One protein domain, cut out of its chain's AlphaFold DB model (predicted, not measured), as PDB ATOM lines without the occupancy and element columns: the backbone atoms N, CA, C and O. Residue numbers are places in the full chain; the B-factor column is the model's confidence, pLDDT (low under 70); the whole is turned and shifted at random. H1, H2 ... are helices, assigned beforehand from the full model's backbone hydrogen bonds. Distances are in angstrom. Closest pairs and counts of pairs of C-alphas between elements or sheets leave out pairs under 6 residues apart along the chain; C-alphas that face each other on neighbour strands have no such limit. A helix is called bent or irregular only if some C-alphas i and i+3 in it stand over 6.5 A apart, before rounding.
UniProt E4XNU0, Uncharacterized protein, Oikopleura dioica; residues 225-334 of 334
ATOM      1  N   ARG A 225       6.982 -74.497  35.262       66.94
ATOM      2  CA  ARG A 225       5.636 -73.905  35.122       66.94
ATOM      3  C   ARG A 225       5.333 -72.855  36.186       66.94
ATOM      4  O   ARG A 225       4.625 -71.889  35.911       66.94
ATOM      5  N   LYS A 226       5.851 -73.040  37.403       74.88
ATOM      6  CA  LYS A 226       5.712 -72.048  38.478       74.88
ATOM      7  C   LYS A 226       6.539 -70.803  38.180       74.88
ATOM      8  O   LYS A 226       6.006 -69.705  38.293       74.88
ATOM      9  N   LEU A 227       7.788 -70.983  37.752       79.19
ATOM     10  CA  LEU A 227       8.678 -69.881  37.395       79.19
ATOM     11  C   LEU A 227       8.146 -69.090  36.199       79.19
ATOM     12  O   LEU A 227       8.119 -67.868  36.244       79.19
ATOM     13  N   GLU A 228       7.637 -69.755  35.164       73.50
ATOM     14  CA  GLU A 228       7.021 -69.080  34.016       73.50
ATOM     15  C   GLU A 228       5.786 -68.273  34.414       73.50
ATOM     16  O   GLU A 228       5.598 -67.151  33.944       73.50
ATOM     17  N   HIS A 229       4.960 -68.810  35.314       79.38
ATOM     18  CA  HIS A 229       3.798 -68.091  35.821       79.38
ATOM     19  C   HIS A 229       4.201 -66.861  36.648       79.38
ATOM     20  O   HIS A 229       3.608 -65.793  36.499       79.38
ATOM     21  N   GLU A 230       5.237 -66.980  37.478       89.31
ATOM     22  CA  GLU A 230       5.771 -65.875  38.275       89.31
ATOM     23  C   GLU A 230       6.424 -64.797  37.398       89.31
ATOM     24  O   GLU A 230       6.166 -63.603  37.581       89.31
ATOM     25  N   ILE A 231       7.185 -65.199  36.378       80.75
ATOM     26  CA  ILE A 231       7.752 -64.302  35.363       80.75
ATOM     27  C   ILE A 231       6.632 -63.574  34.621       80.75
ATOM     28  O   ILE A 231       6.707 -62.361  34.429       80.75
ATOM     29  N   TYR A 232       5.568 -64.280  34.237       82.81
ATOM     30  CA  TYR A 232       4.425 -63.682  33.559       82.81
ATOM     31  C   TYR A 232       3.725 -62.629  34.431       82.81
ATOM     32  O   TYR A 232       3.518 -61.498  33.984       82.81
ATOM     33  N   GLN A 233       3.426 -62.953  35.693       84.38
ATOM     34  CA  GLN A 233       2.821 -61.999  36.629       84.38
ATOM     35  C   GLN A 233       3.729 -60.787  36.890       84.38
ATOM     36  O   GLN A 233       3.256 -59.646  36.966       84.38
ATOM     37  N   THR A 234       5.040 -61.019  36.984       87.31
ATOM     38  CA  THR A 234       6.037 -59.961  37.171       87.31
ATOM     39  C   THR A 234       6.092 -59.048  35.951       87.31
ATOM     40  O   THR A 234       6.028 -57.830  36.093       87.31
ATOM     41  N   ASN A 235       6.109 -59.610  34.743       85.19
ATOM     42  CA  ASN A 235       6.107 -58.840  33.502       85.19
ATOM     43  C   ASN A 235       4.822 -58.028  33.330       85.19
ATOM     44  O   ASN A 235       4.886 -56.854  32.964       85.19
ATOM     45  N   GLN A 236       3.662 -58.598  33.664       82.94
ATOM     46  CA  GLN A 236       2.397 -57.864  33.656       82.94
ATOM     47  C   GLN A 236       2.421 -56.697  34.656       82.94
ATOM     48  O   GLN A 236       2.003 -55.582  34.336       82.94
ATOM     49  N   SER A 237       2.978 -56.919  35.848       86.00
ATOM     50  CA  SER A 237       3.152 -55.870  36.857       86.00
ATOM     51  C   SER A 237       4.115 -54.776  36.390       86.00
ATOM     52  O   SER A 237       3.818 -53.594  36.558       86.00
ATOM     53  N   ILE A 238       5.225 -55.143  35.743       88.12
ATOM     54  CA  ILE A 238       6.186 -54.199  35.160       88.12
ATOM     55  C   ILE A 238       5.518 -53.346  34.083       88.12
ATOM     56  O   ILE A 238       5.702 -52.132  34.086       88.12
ATOM     57  N   GLN A 239       4.724 -53.936  33.189       82.00
ATOM     58  CA  GLN A 239       4.017 -53.184  32.145       82.00
ATOM     59  C   GLN A 239       3.017 -52.189  32.743       82.00
ATOM     60  O   GLN A 239       3.016 -51.013  32.382       82.00
ATOM     61  N   ASN A 240       2.246 -52.620  33.744       86.38
ATOM     62  CA  ASN A 240       1.328 -51.738  34.463       86.38
ATOM     63  C   ASN A 240       2.065 -50.593  35.181       86.38
ATOM     64  O   ASN A 240       1.582 -49.462  35.217       86.38
ATOM     65  N   LEU A 241       3.236 -50.864  35.763       89.25
ATOM     66  CA  LEU A 241       4.063 -49.840  36.405       89.25
ATOM     67  C   LEU A 241       4.678 -48.876  35.385       89.25
ATOM     68  O   LEU A 241       4.680 -47.673  35.635       89.25
ATOM     69  N   LYS A 242       5.136 -49.371  34.229       88.50
ATOM     70  CA  LYS A 242       5.641 -48.537  33.129       88.50
ATOM     71  C   LYS A 242       4.576 -47.553  32.649       88.50
ATOM     72  O   LYS A 242       4.847 -46.358  32.618       88.50
ATOM     73  N   GLN A 243       3.355 -48.030  32.398       86.88
ATOM     74  CA  GLN A 243       2.231 -47.167  32.015       86.88
ATOM     75  C   GLN A 243       1.921 -46.112  33.085       86.88
ATOM     76  O   GLN A 243       1.722 -44.941  32.770       86.88
ATOM     77  N   LYS A 244       1.931 -46.488  34.373       89.06
ATOM     78  CA  LYS A 244       1.727 -45.528  35.473       89.06
ATOM     79  C   LYS A 244       2.813 -44.451  35.522       89.06
ATOM     80  O   LYS A 244       2.487 -43.290  35.749       89.06
ATOM     81  N   ILE A 245       4.080 -44.820  35.322       89.50
ATOM     82  CA  ILE A 245       5.204 -43.871  35.305       89.50
ATOM     83  C   ILE A 245       5.082 -42.921  34.113       89.50
ATOM     84  O   ILE A 245       5.270 -41.719  34.277       89.50
ATOM     85  N   GLU A 246       4.729 -43.433  32.938       90.25
ATOM     86  CA  GLU A 246       4.554 -42.624  31.731       90.25
ATOM     87  C   GLU A 246       3.436 -41.586  31.900       90.25
ATOM     88  O   GLU A 246       3.636 -40.403  31.618       90.25
ATOM     89  N   ILE A 247       2.298 -41.992  32.476       84.62
ATOM     90  CA  ILE A 247       1.204 -41.074  32.825       84.62
ATOM     91  C   ILE A 247       1.690 -40.011  33.821       84.62
ATOM     92  O   ILE A 247       1.476 -38.822  33.595       84.62
ATOM     93  N   GLN A 248       2.399 -40.404  34.886       84.94
ATOM     94  CA  GLN A 248       2.934 -39.455  35.873       84.94
ATOM     95  C   GLN A 248       3.942 -38.466  35.266       84.94
ATOM     96  O   GLN A 248       3.969 -37.291  35.644       84.94
ATOM     97  N   GLN A 249       4.773 -38.914  34.323       84.50
ATOM     98  CA  GLN A 249       5.714 -38.053  33.607       84.50
ATOM     99  C   GLN A 249       4.984 -37.062  32.696       84.50
ATOM    100  O   GLN A 249       5.345 -35.884  32.664       84.50
ATOM    101  N   LEU A 250       3.931 -37.505  32.000       84.56
ATOM    102  CA  LEU A 250       3.096 -36.637  31.173       84.56
ATOM    103  C   LEU A 250       2.365 -35.585  32.019       84.56
ATOM    104  O   LEU A 250       2.379 -34.403  31.674       84.56
ATOM    105  N   GLU A 251       1.788 -35.988  33.153       79.38
ATOM    106  CA  GLU A 251       1.166 -35.078  34.120       79.38
ATOM    107  C   GLU A 251       2.171 -34.044  34.643       79.38
ATOM    108  O   GLU A 251       1.878 -32.849  34.648       79.38
ATOM    109  N   SER A 252       3.383 -34.478  35.002       77.81
ATOM    110  CA  SER A 252       4.452 -33.586  35.473       77.81
ATOM    111  C   SER A 252       4.881 -32.589  34.393       77.81
ATOM    112  O   SER A 252       5.048 -31.402  34.672       77.81
ATOM    113  N   LYS A 253       5.004 -33.040  33.139       78.12
ATOM    114  CA  LYS A 253       5.337 -32.186  31.990       78.12
ATOM    115  C   LYS A 253       4.237 -31.162  31.704       78.12
ATOM    116  O   LYS A 253       4.539 -30.015  31.384       78.12
ATOM    117  N   ASN A 254       2.972 -31.557  31.827       74.00
ATOM    118  CA  ASN A 254       1.834 -30.654  31.658       74.00
ATOM    119  C   ASN A 254       1.744 -29.631  32.796       74.00
ATOM    120  O   ASN A 254       1.445 -28.469  32.537       74.00
ATOM    121  N   LEU A 255       2.056 -30.033  34.031       70.56
ATOM    122  CA  LEU A 255       2.122 -29.122  35.172       70.56
ATOM    123  C   LEU A 255       3.244 -28.087  35.003       70.56
ATOM    124  O   LEU A 255       3.017 -26.913  35.277       70.56
ATOM    125  N   LEU A 256       4.413 -28.497  34.499       71.75
ATOM    126  CA  LEU A 256       5.529 -27.586  34.224       71.75
ATOM    127  C   LEU A 256       5.151 -26.536  33.169       71.75
ATOM    128  O   LEU A 256       5.300 -25.345  33.405       71.75
ATOM    129  N   LYS A 257       4.539 -26.966  32.058       74.50
ATOM    130  CA  LYS A 257       4.014 -26.049  31.031       74.50
ATOM    131  C   LYS A 257       2.955 -25.089  31.577       74.50
ATOM    132  O   LYS A 257       2.883 -23.942  31.149       74.50
ATOM    133  N   ALA A 258       2.102 -25.563  32.484       65.19
ATOM    134  CA  ALA A 258       1.099 -24.720  33.121       65.19
ATOM    135  C   ALA A 258       1.740 -23.689  34.059       65.19
ATOM    136  O   ALA A 258       1.236 -22.575  34.107       65.19
ATOM    137  N   TYR A 259       2.828 -24.049  34.755       66.44
ATOM    138  CA  TYR A 259       3.606 -23.167  35.633       66.44
ATOM    139  C   TYR A 259       4.305 -22.033  34.862       66.44
ATOM    140  O   TYR A 259       4.254 -20.881  35.290       66.44
ATOM    141  N   ASP A 260       4.881 -22.337  33.698       69.44
ATOM    142  CA  ASP A 260       5.563 -21.340  32.861       69.44
ATOM    143  C   ASP A 260       4.591 -20.285  32.294       69.44
ATOM    144  O   ASP A 260       4.955 -19.123  32.136       69.44
ATOM    145  N   ASN A 261       3.327 -20.661  32.060       64.69
ATOM    146  CA  ASN A 261       2.294 -19.787  31.487       64.69
ATOM    147  C   ASN A 261       1.374 -19.132  32.539       64.69
ATOM    148  O   ASN A 261       0.352 -18.539  32.180       64.69
ATOM    149  N   VAL A 262       1.678 -19.246  33.840       63.88
ATOM    150  CA  VAL A 262       0.776 -18.742  34.898       63.88
ATOM    151  C   VAL A 262       0.571 -17.233  34.794       63.88
ATOM    152  O   VAL A 262      -0.553 -16.764  34.972       63.88
ATOM    153  N   ASP A 263       1.626 -16.485  34.467       63.25
ATOM    154  CA  ASP A 263       1.607 -15.018  34.432       63.25
ATOM    155  C   ASP A 263       0.775 -14.437  33.282       63.25
ATOM    156  O   ASP A 263       0.198 -13.357  33.430       63.25
ATOM    157  N   ASP A 264       0.647 -15.166  32.174       62.66
ATOM    158  CA  ASP A 264      -0.185 -14.756  31.041       62.66
ATOM    159  C   ASP A 264      -1.663 -15.086  31.291       62.66
ATOM    160  O   ASP A 264      -2.541 -14.256  31.055       62.66
ATOM    161  N   ILE A 265      -1.958 -16.238  31.901       56.03
ATOM    162  CA  ILE A 265      -3.338 -16.651  32.212       56.03
ATOM    163  C   ILE A 265      -3.929 -15.825  33.374       56.03
ATOM    164  O   ILE A 265      -5.127 -15.530  33.380       56.03
ATOM    165  N   LEU A 266      -3.105 -15.398  34.343       55.91
ATOM    166  CA  LEU A 266      -3.548 -14.508  35.427       55.91
ATOM    167  C   LEU A 266      -3.944 -13.110  34.918       55.91
ATOM    168  O   LEU A 266      -4.781 -12.460  35.542       55.91
ATOM    169  N   LYS A 267      -3.391 -12.652  33.786       58.19
ATOM    170  CA  LYS A 267      -3.753 -11.362  33.169       58.19
ATOM    171  C   LYS A 267      -5.066 -11.418  32.387       58.19
ATOM    172  O   LYS A 267      -5.747 -10.400  32.283       58.19
ATOM    173  N   GLU A 268      -5.437 -12.581  31.853       50.56
ATOM    174  CA  GLU A 268      -6.622 -12.734  30.994       50.56
ATOM    175  C   GLU A 268      -7.922 -13.046  31.760       50.56
ATOM    176  O   GLU A 268      -9.022 -12.851  31.232       50.56
ATOM    177  N   ARG A 269      -7.847 -13.495  33.022       51.97
ATOM    178  CA  ARG A 269      -9.033 -13.944  33.770       51.97
ATOM    179  C   ARG A 269      -9.761 -12.785  34.461       51.97
ATOM    180  O   ARG A 269      -9.368 -12.319  35.528       51.97
ATOM    181  N   LYS A 270     -10.868 -12.327  33.861       49.78
ATOM    182  CA  LYS A 270     -11.769 -11.319  34.452       49.78
ATOM    183  C   LYS A 270     -12.303 -11.777  35.814       49.78
ATOM    184  O   LYS A 270     -12.843 -12.870  35.958       49.78
ATOM    185  N   ILE A 271     -12.195 -10.887  36.797       49.38
ATOM    186  CA  ILE A 271     -12.736 -11.037  38.148       49.38
ATOM    187  C   ILE A 271     -14.270 -11.027  38.065       49.38
ATOM    188  O   ILE A 271     -14.864  -9.993  37.765       49.38
ATOM    189  N   GLY A 272     -14.909 -12.167  38.345       51.00
ATOM    190  CA  GLY A 272     -16.357 -12.237  38.558       51.00
ATOM    191  C   GLY A 272     -17.031 -13.501  38.019       51.00
ATOM    192  O   GLY A 272     -17.109 -13.712  36.815       51.00
ATOM    193  N   SER A 273     -17.617 -14.277  38.937       50.34
ATOM    194  CA  SER A 273     -18.593 -15.365  38.724       50.34
ATOM    195  C   SER A 273     -18.123 -16.672  38.065       50.34
ATOM    196  O   SER A 273     -18.670 -17.098  37.053       50.34
ATOM    197  N   GLU A 274     -17.209 -17.407  38.700       57.56
ATOM    198  CA  GLU A 274     -17.052 -18.839  38.403       57.56
ATOM    199  C   GLU A 274     -17.579 -19.684  39.571       57.56
ATOM    200  O   GLU A 274     -17.316 -19.402  40.741       57.56
ATOM    201  N   LYS A 275     -18.392 -20.701  39.251       68.75
ATOM    202  CA  LYS A 275     -18.974 -21.629  40.231       68.75
ATOM    203  C   LYS A 275     -17.852 -22.327  41.003       68.75
ATOM    204  O   LYS A 275     -16.881 -22.772  40.397       68.75
ATOM    205  N   VAL A 276     -18.020 -22.477  42.318       74.69
ATOM    206  CA  VAL A 276     -17.093 -23.255  43.154       74.69
ATOM    207  C   VAL A 276     -17.029 -24.689  42.629       74.69
ATOM    208  O   VAL A 276     -18.057 -25.364  42.537       74.69
ATOM    209  N   THR A 277     -15.832 -25.155  42.281       76.69
ATOM    210  CA  THR A 277     -15.607 -26.500  41.734       76.69
ATOM    211  C   THR A 277     -14.860 -27.385  42.727       76.69
ATOM    212  O   THR A 277     -14.026 -26.926  43.504       76.69
ATOM    213  N   THR A 278     -15.155 -28.685  42.706       72.94
ATOM    214  CA  THR A 278     -14.558 -29.670  43.624       72.94
ATOM    215  C   THR A 278     -13.223 -30.226  43.133       72.94
ATOM    216  O   THR A 278     -12.415 -30.667  43.946       72.94
ATOM    217  N   GLN A 279     -12.973 -30.201  41.823       78.19
ATOM    218  CA  GLN A 279     -11.742 -30.708  41.216       78.19
ATOM    219  C   GLN A 279     -10.745 -29.571  40.981       78.19
ATOM    220  O   GLN A 279     -11.120 -28.484  40.537       78.19
ATOM    221  N   PHE A 280      -9.475 -29.820  41.296       78.38
ATOM    222  CA  PHE A 280      -8.380 -28.891  41.030       78.38
ATOM    223  C   PHE A 280      -7.829 -29.136  39.631       78.38
ATOM    224  O   PHE A 280      -7.367 -30.232  39.320       78.38
ATOM    225  N   THR A 281      -7.859 -28.105  38.799       79.62
ATOM    226  CA  THR A 281      -7.168 -28.118  37.511       79.62
ATOM    227  C   THR A 281      -5.658 -27.954  37.720       79.62
ATOM    228  O   THR A 281      -5.247 -27.311  38.689       79.62
ATOM    229  N   PRO A 282      -4.803 -28.470  36.814       73.06
ATOM    230  CA  PRO A 282      -3.346 -28.303  36.914       73.06
ATOM    231  C   PRO A 282      -2.910 -26.837  37.059       73.06
ATOM    232  O   PRO A 282      -1.954 -26.535  37.767       73.06
ATOM    233  N   TYR A 283      -3.661 -25.920  36.447       73.62
ATOM    234  CA  TYR A 283      -3.448 -24.482  36.555       73.62
ATOM    235  C   TYR A 283      -3.743 -23.933  37.957       73.62
ATOM    236  O   TYR A 283      -2.929 -23.208  38.519       73.62
ATOM    237  N   GLU A 284      -4.882 -24.301  38.554       80.56
ATOM    238  CA  GLU A 284      -5.219 -23.895  39.925       80.56
ATOM    239  C   GLU A 284      -4.207 -24.450  40.932       80.56
ATOM    240  O   GLU A 284      -3.880 -23.777  41.904       80.56
ATOM    241  N   VAL A 285      -3.670 -25.650  40.684       80.88
ATOM    242  CA  VAL A 285      -2.578 -26.212  41.491       80.88
ATOM    243  C   VAL A 285      -1.310 -25.366  41.352       80.88
ATOM    244  O   VAL A 285      -0.713 -25.021  42.367       80.88
ATOM    245  N   ALA A 286      -0.914 -24.984  40.135       75.69
ATOM    246  CA  ALA A 286       0.261 -24.139  39.907       75.69
ATOM    247  C   ALA A 286       0.115 -22.743  40.544       75.69
ATOM    248  O   ALA A 286       1.018 -22.290  41.250       75.69
ATOM    249  N   ALA A 287      -1.044 -22.098  40.374       78.62
ATOM    250  CA  ALA A 287      -1.357 -20.813  40.996       78.62
ATOM    251  C   ALA A 287      -1.350 -20.902  42.530       78.62
ATOM    252  O   ALA A 287      -0.829 -20.011  43.197       78.62
ATOM    253  N   LEU A 288      -1.870 -21.999  43.095       83.44
ATOM    254  CA  LEU A 288      -1.860 -22.240  44.537       83.44
ATOM    255  C   LEU A 288      -0.436 -22.411  45.068       83.44
ATOM    256  O   LEU A 288      -0.103 -21.832  46.095       83.44
ATOM    257  N   LEU A 289       0.412 -23.177  44.374       81.44
ATOM    258  CA  LEU A 289       1.814 -23.358  44.759       81.44
ATOM    259  C   LEU A 289       2.564 -22.022  44.749       81.44
ATOM    260  O   LEU A 289       3.199 -21.686  45.748       81.44
ATOM    261  N   LYS A 290       2.418 -21.228  43.680       80.19
ATOM    262  CA  LYS A 290       3.012 -19.886  43.573       80.19
ATOM    263  C   LYS A 290       2.521 -18.966  44.695       80.19
ATOM    264  O   LYS A 290       3.324 -18.411  45.441       80.19
ATOM    265  N   ALA A 291       1.212 -18.891  44.916       81.50
ATOM    266  CA  ALA A 291       0.651 -18.038  45.956       81.50
ATOM    267  C   ALA A 291       1.046 -18.482  47.382       81.50
ATOM    268  O   ALA A 291       1.293 -17.638  48.239       81.50
ATOM    269  N   ILE A 292       1.193 -19.786  47.646       82.56
ATOM    270  CA  ILE A 292       1.700 -20.296  48.933       82.56
ATOM    271  C   ILE A 292       3.174 -19.937  49.133       82.56
ATOM    272  O   ILE A 292       3.576 -19.626  50.255       82.56
ATOM    273  N   THR A 293       3.992 -19.984  48.076       78.62
ATOM    274  CA  THR A 293       5.404 -19.577  48.179       78.62
ATOM    275  C   THR A 293       5.566 -18.097  48.523       78.62
ATOM    276  O   THR A 293       6.494 -17.759  49.259       78.62
ATOM    277  N   GLU A 294       4.652 -17.248  48.046       78.00
ATOM    278  CA  GLU A 294       4.713 -15.788  48.168       78.00
ATOM    279  C   GLU A 294       4.025 -15.258  49.439       78.00
ATOM    280  O   GLU A 294       4.600 -14.450  50.164       78.00
ATOM    281  N   PHE A 295       2.828 -15.758  49.756       80.81
ATOM    282  CA  PHE A 295       1.989 -15.266  50.861       80.81
ATOM    283  C   PHE A 295       1.911 -16.229  52.056       80.81
ATOM    284  O   PHE A 295       1.372 -15.876  53.105       80.81
ATOM    285  N   GLY A 296       2.451 -17.445  51.931       80.06
ATOM    286  CA  GLY A 296       2.345 -18.485  52.955       80.06
ATOM    287  C   GLY A 296       0.969 -19.174  52.991       80.06
ATOM    288  O   GLY A 296       0.123 -18.951  52.122       80.06
ATOM    289  N   PRO A 297       0.719 -20.056  53.979       81.44
ATOM    290  CA  PRO A 297      -0.506 -20.854  54.072       81.44
ATOM    291  C   PRO A 297      -1.701 -20.063  54.650       81.44
ATOM    292  O   PRO A 297      -2.400 -20.551  55.539       81.44
ATOM    293  N   ASP A 298      -1.949 -18.842  54.165       85.94
ATOM    294  CA  ASP A 298      -3.153 -18.069  54.500       85.94
ATOM    295  C   ASP A 298      -4.266 -18.331  53.475       85.94
ATOM    296  O   ASP A 298      -4.400 -17.663  52.448       85.94
ATOM    297  N   PHE A 299      -5.107 -19.323  53.770       85.06
ATOM    298  CA  PHE A 299      -6.172 -19.772  52.870       85.06
ATOM    299  C   PHE A 299      -7.256 -18.721  52.592       85.06
ATOM    300  O   PHE A 299      -7.987 -18.860  51.611       85.06
ATOM    301  N   SER A 300      -7.340 -17.657  53.399       82.56
ATOM    302  CA  SER A 300      -8.272 -16.549  53.163       82.56
ATOM    303  C   SER A 300      -7.783 -15.646  52.028       82.56
ATOM    304  O   SER A 300      -8.577 -15.194  51.202       82.56
ATOM    305  N   ILE A 301      -6.469 -15.412  51.958       80.19
ATOM    306  CA  ILE A 301      -5.825 -14.662  50.870       80.19
ATOM    307  C   ILE A 301      -5.780 -15.522  49.602       80.19
ATOM    308  O   ILE A 301      -6.131 -15.051  48.521       80.19
ATOM    309  N   LEU A 302      -5.445 -16.808  49.735       81.94
ATOM    310  CA  LEU A 302      -5.372 -17.733  48.599       81.94
ATOM    311  C   LEU A 302      -6.727 -17.906  47.891       81.94
ATOM    312  O   LEU A 302      -6.767 -17.965  46.665       81.94
ATOM    313  N   ALA A 303      -7.842 -17.911  48.629       83.00
ATOM    314  CA  ALA A 303      -9.187 -17.973  48.047       83.00
ATOM    315  C   ALA A 303      -9.585 -16.701  47.273       83.00
ATOM    316  O   ALA A 303     -10.468 -16.748  46.421       83.00
ATOM    317  N   ARG A 304      -8.928 -15.558  47.527       80.44
ATOM    318  CA  ARG A 304      -9.097 -14.348  46.702       80.44
ATOM    319  C   ARG A 304      -8.343 -14.447  45.377       80.44
ATOM    320  O   ARG A 304      -8.817 -13.914  44.381       80.44
ATOM    321  N   ILE A 305      -7.196 -15.127  45.373       79.81
ATOM    322  CA  ILE A 305      -6.366 -15.357  44.180       79.81
ATOM    323  C   ILE A 305      -6.973 -16.468  43.306       79.81
ATOM    324  O   ILE A 305      -6.933 -16.387  42.082       79.81
ATOM    325  N   ILE A 306      -7.575 -17.485  43.931       82.94
ATOM    326  CA  ILE A 306      -8.226 -18.621  43.265       82.94
ATOM    327  C   ILE A 306      -9.720 -18.615  43.625       82.94
ATOM    328  O   ILE A 306     -10.151 -19.370  44.500       82.94
ATOM    329  N   PRO A 307     -10.535 -17.773  42.961       77.88
ATOM    330  CA  PRO A 307     -11.932 -17.543  43.344       77.88
ATOM    331  C   PRO A 307     -12.843 -18.765  43.139       77.88
ATOM    332  O   PRO A 307     -13.949 -18.818  43.670       77.88
ATOM    333  N   THR A 308     -12.387 -19.769  42.388       82.00
ATOM    334  CA  THR A 308     -13.093 -21.033  42.123       82.00
ATOM    335  C   THR A 308     -13.024 -22.033  43.281       82.00
ATOM    336  O   THR A 308     -13.678 -23.081  43.218       82.00
ATOM    337  N   LYS A 309     -12.241 -21.752  44.336       82.62
ATOM    338  CA  LYS A 309     -12.003 -22.655  45.472       82.62
ATOM    339  C   LYS A 309     -12.257 -21.950  46.803       82.62
ATOM    340  O   LYS A 309     -11.845 -20.815  47.013       82.62
ATOM    341  N   THR A 310     -12.912 -22.645  47.734       85.56
ATOM    342  CA  THR A 310     -13.119 -22.124  49.095       85.56
ATOM    343  C   THR A 310     -11.857 -22.288  49.949       85.56
ATOM    344  O   THR A 310     -11.078 -23.217  49.696       85.56
ATOM    345  N   PRO A 311     -11.664 -21.464  50.999       85.50
ATOM    346  CA  PRO A 311     -10.540 -21.607  51.928       85.50
ATOM    347  C   PRO A 311     -10.401 -23.029  52.494       85.50
ATOM    348  O   PRO A 311      -9.296 -23.556  52.600       85.50
ATOM    349  N   GLU A 312     -11.516 -23.700  52.787       83.94
ATOM    350  CA  GLU A 312     -11.535 -25.072  53.303       83.94
ATOM    351  C   GLU A 312     -11.104 -26.094  52.248       83.94
ATOM    352  O   GLU A 312     -10.436 -27.074  52.575       83.94
ATOM    353  N   SER A 313     -11.475 -25.881  50.982       84.19
ATOM    354  CA  SER A 313     -11.061 -26.741  49.871       84.19
ATOM    355  C   SER A 313      -9.555 -26.626  49.625       84.19
ATOM    356  O   SER A 313      -8.866 -27.642  49.516       84.19
ATOM    357  N   LEU A 314      -9.028 -25.395  49.643       85.94
ATOM    358  CA  LEU A 314      -7.595 -25.114  49.538       85.94
ATOM    359  C   LEU A 314      -6.815 -25.712  50.714       85.94
ATOM    360  O   LEU A 314      -5.784 -26.351  50.507       85.94
ATOM    361  N   LYS A 315      -7.338 -25.578  51.939       86.19
ATOM    362  CA  LYS A 315      -6.739 -26.162  53.144       86.19
ATOM    363  C   LYS A 315      -6.696 -27.688  53.084       86.19
ATOM    364  O   LYS A 315      -5.645 -28.272  53.333       86.19
ATOM    365  N   ARG A 316      -7.799 -28.340  52.698       85.94
ATOM    366  CA  ARG A 316      -7.850 -29.806  52.530       85.94
ATOM    367  C   ARG A 316      -6.849 -30.289  51.486       85.94
ATOM    368  O   ARG A 316      -6.160 -31.279  51.716       85.94
ATOM    369  N   PHE A 317      -6.745 -29.583  50.361       85.19
ATOM    370  CA  PHE A 317      -5.782 -29.913  49.314       85.19
ATOM    371  C   PHE A 317      -4.334 -29.746  49.800       85.19
ATOM    372  O   PHE A 317      -3.504 -30.637  49.602       85.19
ATOM    373  N   PHE A 318      -4.044 -28.645  50.502       84.56
ATOM    374  CA  PHE A 318      -2.734 -28.392  51.098       84.56
ATOM    375  C   PHE A 318      -2.349 -29.468  52.116       84.56
ATOM    376  O   PHE A 318      -1.248 -29.999  52.050       84.56
ATOM    377  N   GLU A 319      -3.257 -29.851  53.016       84.25
ATOM    378  CA  GLU A 319      -3.014 -30.908  54.004       84.25
ATOM    379  C   GLU A 319      -2.780 -32.273  53.340       84.25
ATOM    380  O   GLU A 319      -1.835 -32.979  53.698       84.25
ATOM    381  N   GLN A 320      -3.568 -32.619  52.317       83.44
ATOM    382  CA  GLN A 320      -3.431 -33.879  51.580       83.44
ATOM    383  C   GLN A 320      -2.081 -33.998  50.854       83.44
ATOM    384  O   GLN A 320      -1.549 -35.100  50.694       83.44
ATOM    385  N   LYS A 321      -1.514 -32.874  50.404       79.50
ATOM    386  CA  LYS A 321      -0.256 -32.823  49.645       79.50
ATOM    387  C   LYS A 321       0.891 -32.162  50.419       79.50
ATOM    388  O   LYS A 321       1.947 -31.922  49.836       79.50
ATOM    389  N   LYS A 322       0.736 -31.955  51.732       77.50
ATOM    390  CA  LYS A 322       1.630 -31.163  52.598       77.50
ATOM    391  C   LYS A 322       3.111 -31.495  52.419       77.50
ATOM    392  O   LYS A 322       3.894 -30.618  52.084       77.50
ATOM    393  N   LYS A 323       3.480 -32.779  52.516       74.88
ATOM    394  CA  LYS A 323       4.876 -33.244  52.361       74.88
ATOM    395  C   LYS A 323       5.485 -32.910  50.993       74.88
ATOM    396  O   LYS A 323       6.687 -32.692  50.888       74.88
ATOM    397  N   LEU A 324       4.672 -32.911  49.937       68.88
ATOM    398  CA  LEU A 324       5.114 -32.632  48.570       68.88
ATOM    399  C   LEU A 324       5.274 -31.124  48.343       68.88
ATOM    400  O   LEU A 324       6.254 -30.695  47.743       68.88
ATOM    401  N   ILE A 325       4.339 -30.336  48.876       70.88
ATOM    402  CA  ILE A 325       4.354 -28.872  48.794       70.88
ATOM    403  C   ILE A 325       5.512 -28.302  49.627       70.88
ATOM    404  O   ILE A 325       6.263 -27.468  49.136       70.88
ATOM    405  N   GLU A 326       5.740 -28.810  50.841       74.12
ATOM    406  CA  GLU A 326       6.864 -28.408  51.703       74.12
ATOM    407  C   GLU A 326       8.230 -28.726  51.074       74.12
ATOM    408  O   GLU A 326       9.163 -27.926  51.180       74.12
ATOM    409  N   LYS A 327       8.340 -29.851  50.351       72.88
ATOM    410  CA  LYS A 327       9.535 -30.200  49.569       72.88
ATOM    411  C   LYS A 327       9.746 -29.237  48.393       72.88
ATOM    412  O   LYS A 327      10.873 -28.828  48.138       72.88
ATOM    413  N   HIS A 328       8.674 -28.850  47.701       66.62
ATOM    414  CA  HIS A 328       8.730 -27.894  46.592       66.62
ATOM    415  C   HIS A 328       9.133 -26.485  47.063       66.62
ATOM    416  O   HIS A 328      10.055 -25.902  46.504       66.62
ATOM    417  N   CYS A 329       8.536 -25.982  48.150       65.81
ATOM    418  CA  CYS A 329       8.900 -24.690  48.742       65.81
ATOM    419  C   CYS A 329      10.349 -24.658  49.258       65.81
ATOM    420  O   CYS A 329      11.006 -23.625  49.172       65.81
ATOM    421  N   SER A 330      10.856 -25.783  49.780       66.50
ATOM    422  CA  SER A 330      12.256 -25.906  50.214       66.50
ATOM    423  C   SER A 330      13.241 -25.887  49.038       66.50
ATOM    424  O   SER A 330      14.281 -25.249  49.137       66.50
ATOM    425  N   ASN A 331      12.896 -26.522  47.911       60.88
ATOM    426  CA  ASN A 331      13.742 -26.566  46.709       60.88
ATOM    427  C   ASN A 331      13.826 -25.231  45.946       60.88
ATOM    428  O   ASN A 331      14.741 -25.066  45.155       60.88
ATOM    429  N   ILE A 332      12.874 -24.313  46.140       59.84
ATOM    430  CA  ILE A 332      12.884 -22.970  45.524       59.84
ATOM    431  C   ILE A 332      13.675 -21.961  46.382       59.84
ATOM    432  O   ILE A 332      14.107 -20.927  45.882       59.84
ATOM    433  N   ARG A 333      13.853 -22.238  47.685       55.69
ATOM    434  CA  ARG A 333      14.592 -21.382  48.637       55.69
ATOM    435  C   ARG A 333      16.072 -21.762  48.804       55.69
ATOM    436  O   ARG A 333      16.781 -21.043  49.507       55.69
ATOM    437  N   SER A 334      16.505 -22.878  48.213       44.25
ATOM    438  CA  SER A 334      17.912 -23.281  48.061       44.25
ATOM    439  C   SER A 334      18.412 -22.895  46.681       44.25
ATOM    440  O   SER A 334      19.649 -22.749  46.575       44.25
TER     441      SER A 334
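This is residues 225 to 334 of the 334 residues of an uncharacterized protein of Oikopleura dioica (UniProt E4XNU0). A long helix, H1, sticks out with residues 225 to 250 as an arm from a small head of crossed helices, packing on H3 near its far end. H2, H3, H4 and H5, folded at about a right angle, make the head. The printed part has 110 residues with five named helices, H1 to H5 in chain order, and no named strand: all helix. It is loose, with a radius of gyration of the C-alphas of 19.0 A, and spans 65 by 32 by 26 A, the arm making the length.

H1, residues 225 to 260, touches H3, residues 282 to 295, with residues 254 to 259 alone; look at the closest C-alphas, Tyr 259 and Ala 286, 5.5 A apart. They run the same way at a steep tilt of 61 degrees. H2, residues 262 to 268, only just touches H3, with 3 pairs of C-alphas within 8 A, at residues 283 to 287 of H3 alone; the closest are Val 262 and Ala 287, 6.8 A. H3, the hub, also touches H4, residues 299 to 305, closest at C-alphas 291 and 302, 6.6 A. H5, residues 311 to 333, is one helix by its hydrogen bonds but bent, C-alphas 320 and 323 being 8.4 A apart; its arms H5a, 311 to 320, and H5b, 323 to 333, are about perpendicular at 87 degrees. H5a touches H4, closest at C-alphas 299 and 311, 4.8 A. Every O i to N i+4 pair is within hydrogen-bond range in H1, H3, H5a and H5b; H2 and H4 have 2 of 3.

Find C-alpha 225 at (5.636, -73.905, 35.122); H1 runs 52.6 A to C-alpha 260. H3 covers 19.8 A, and H5b ends at C-alpha 333, (14.592, -21.382, 48.637).

The C-alphas of Arg 225 and Ile 271 are farthest apart, 65.6 A. The printed part has no cut, and the link H2 to H3 is long. Residues 225, 258 to 275, 324 and 328 to 334 are under pLDDT 70.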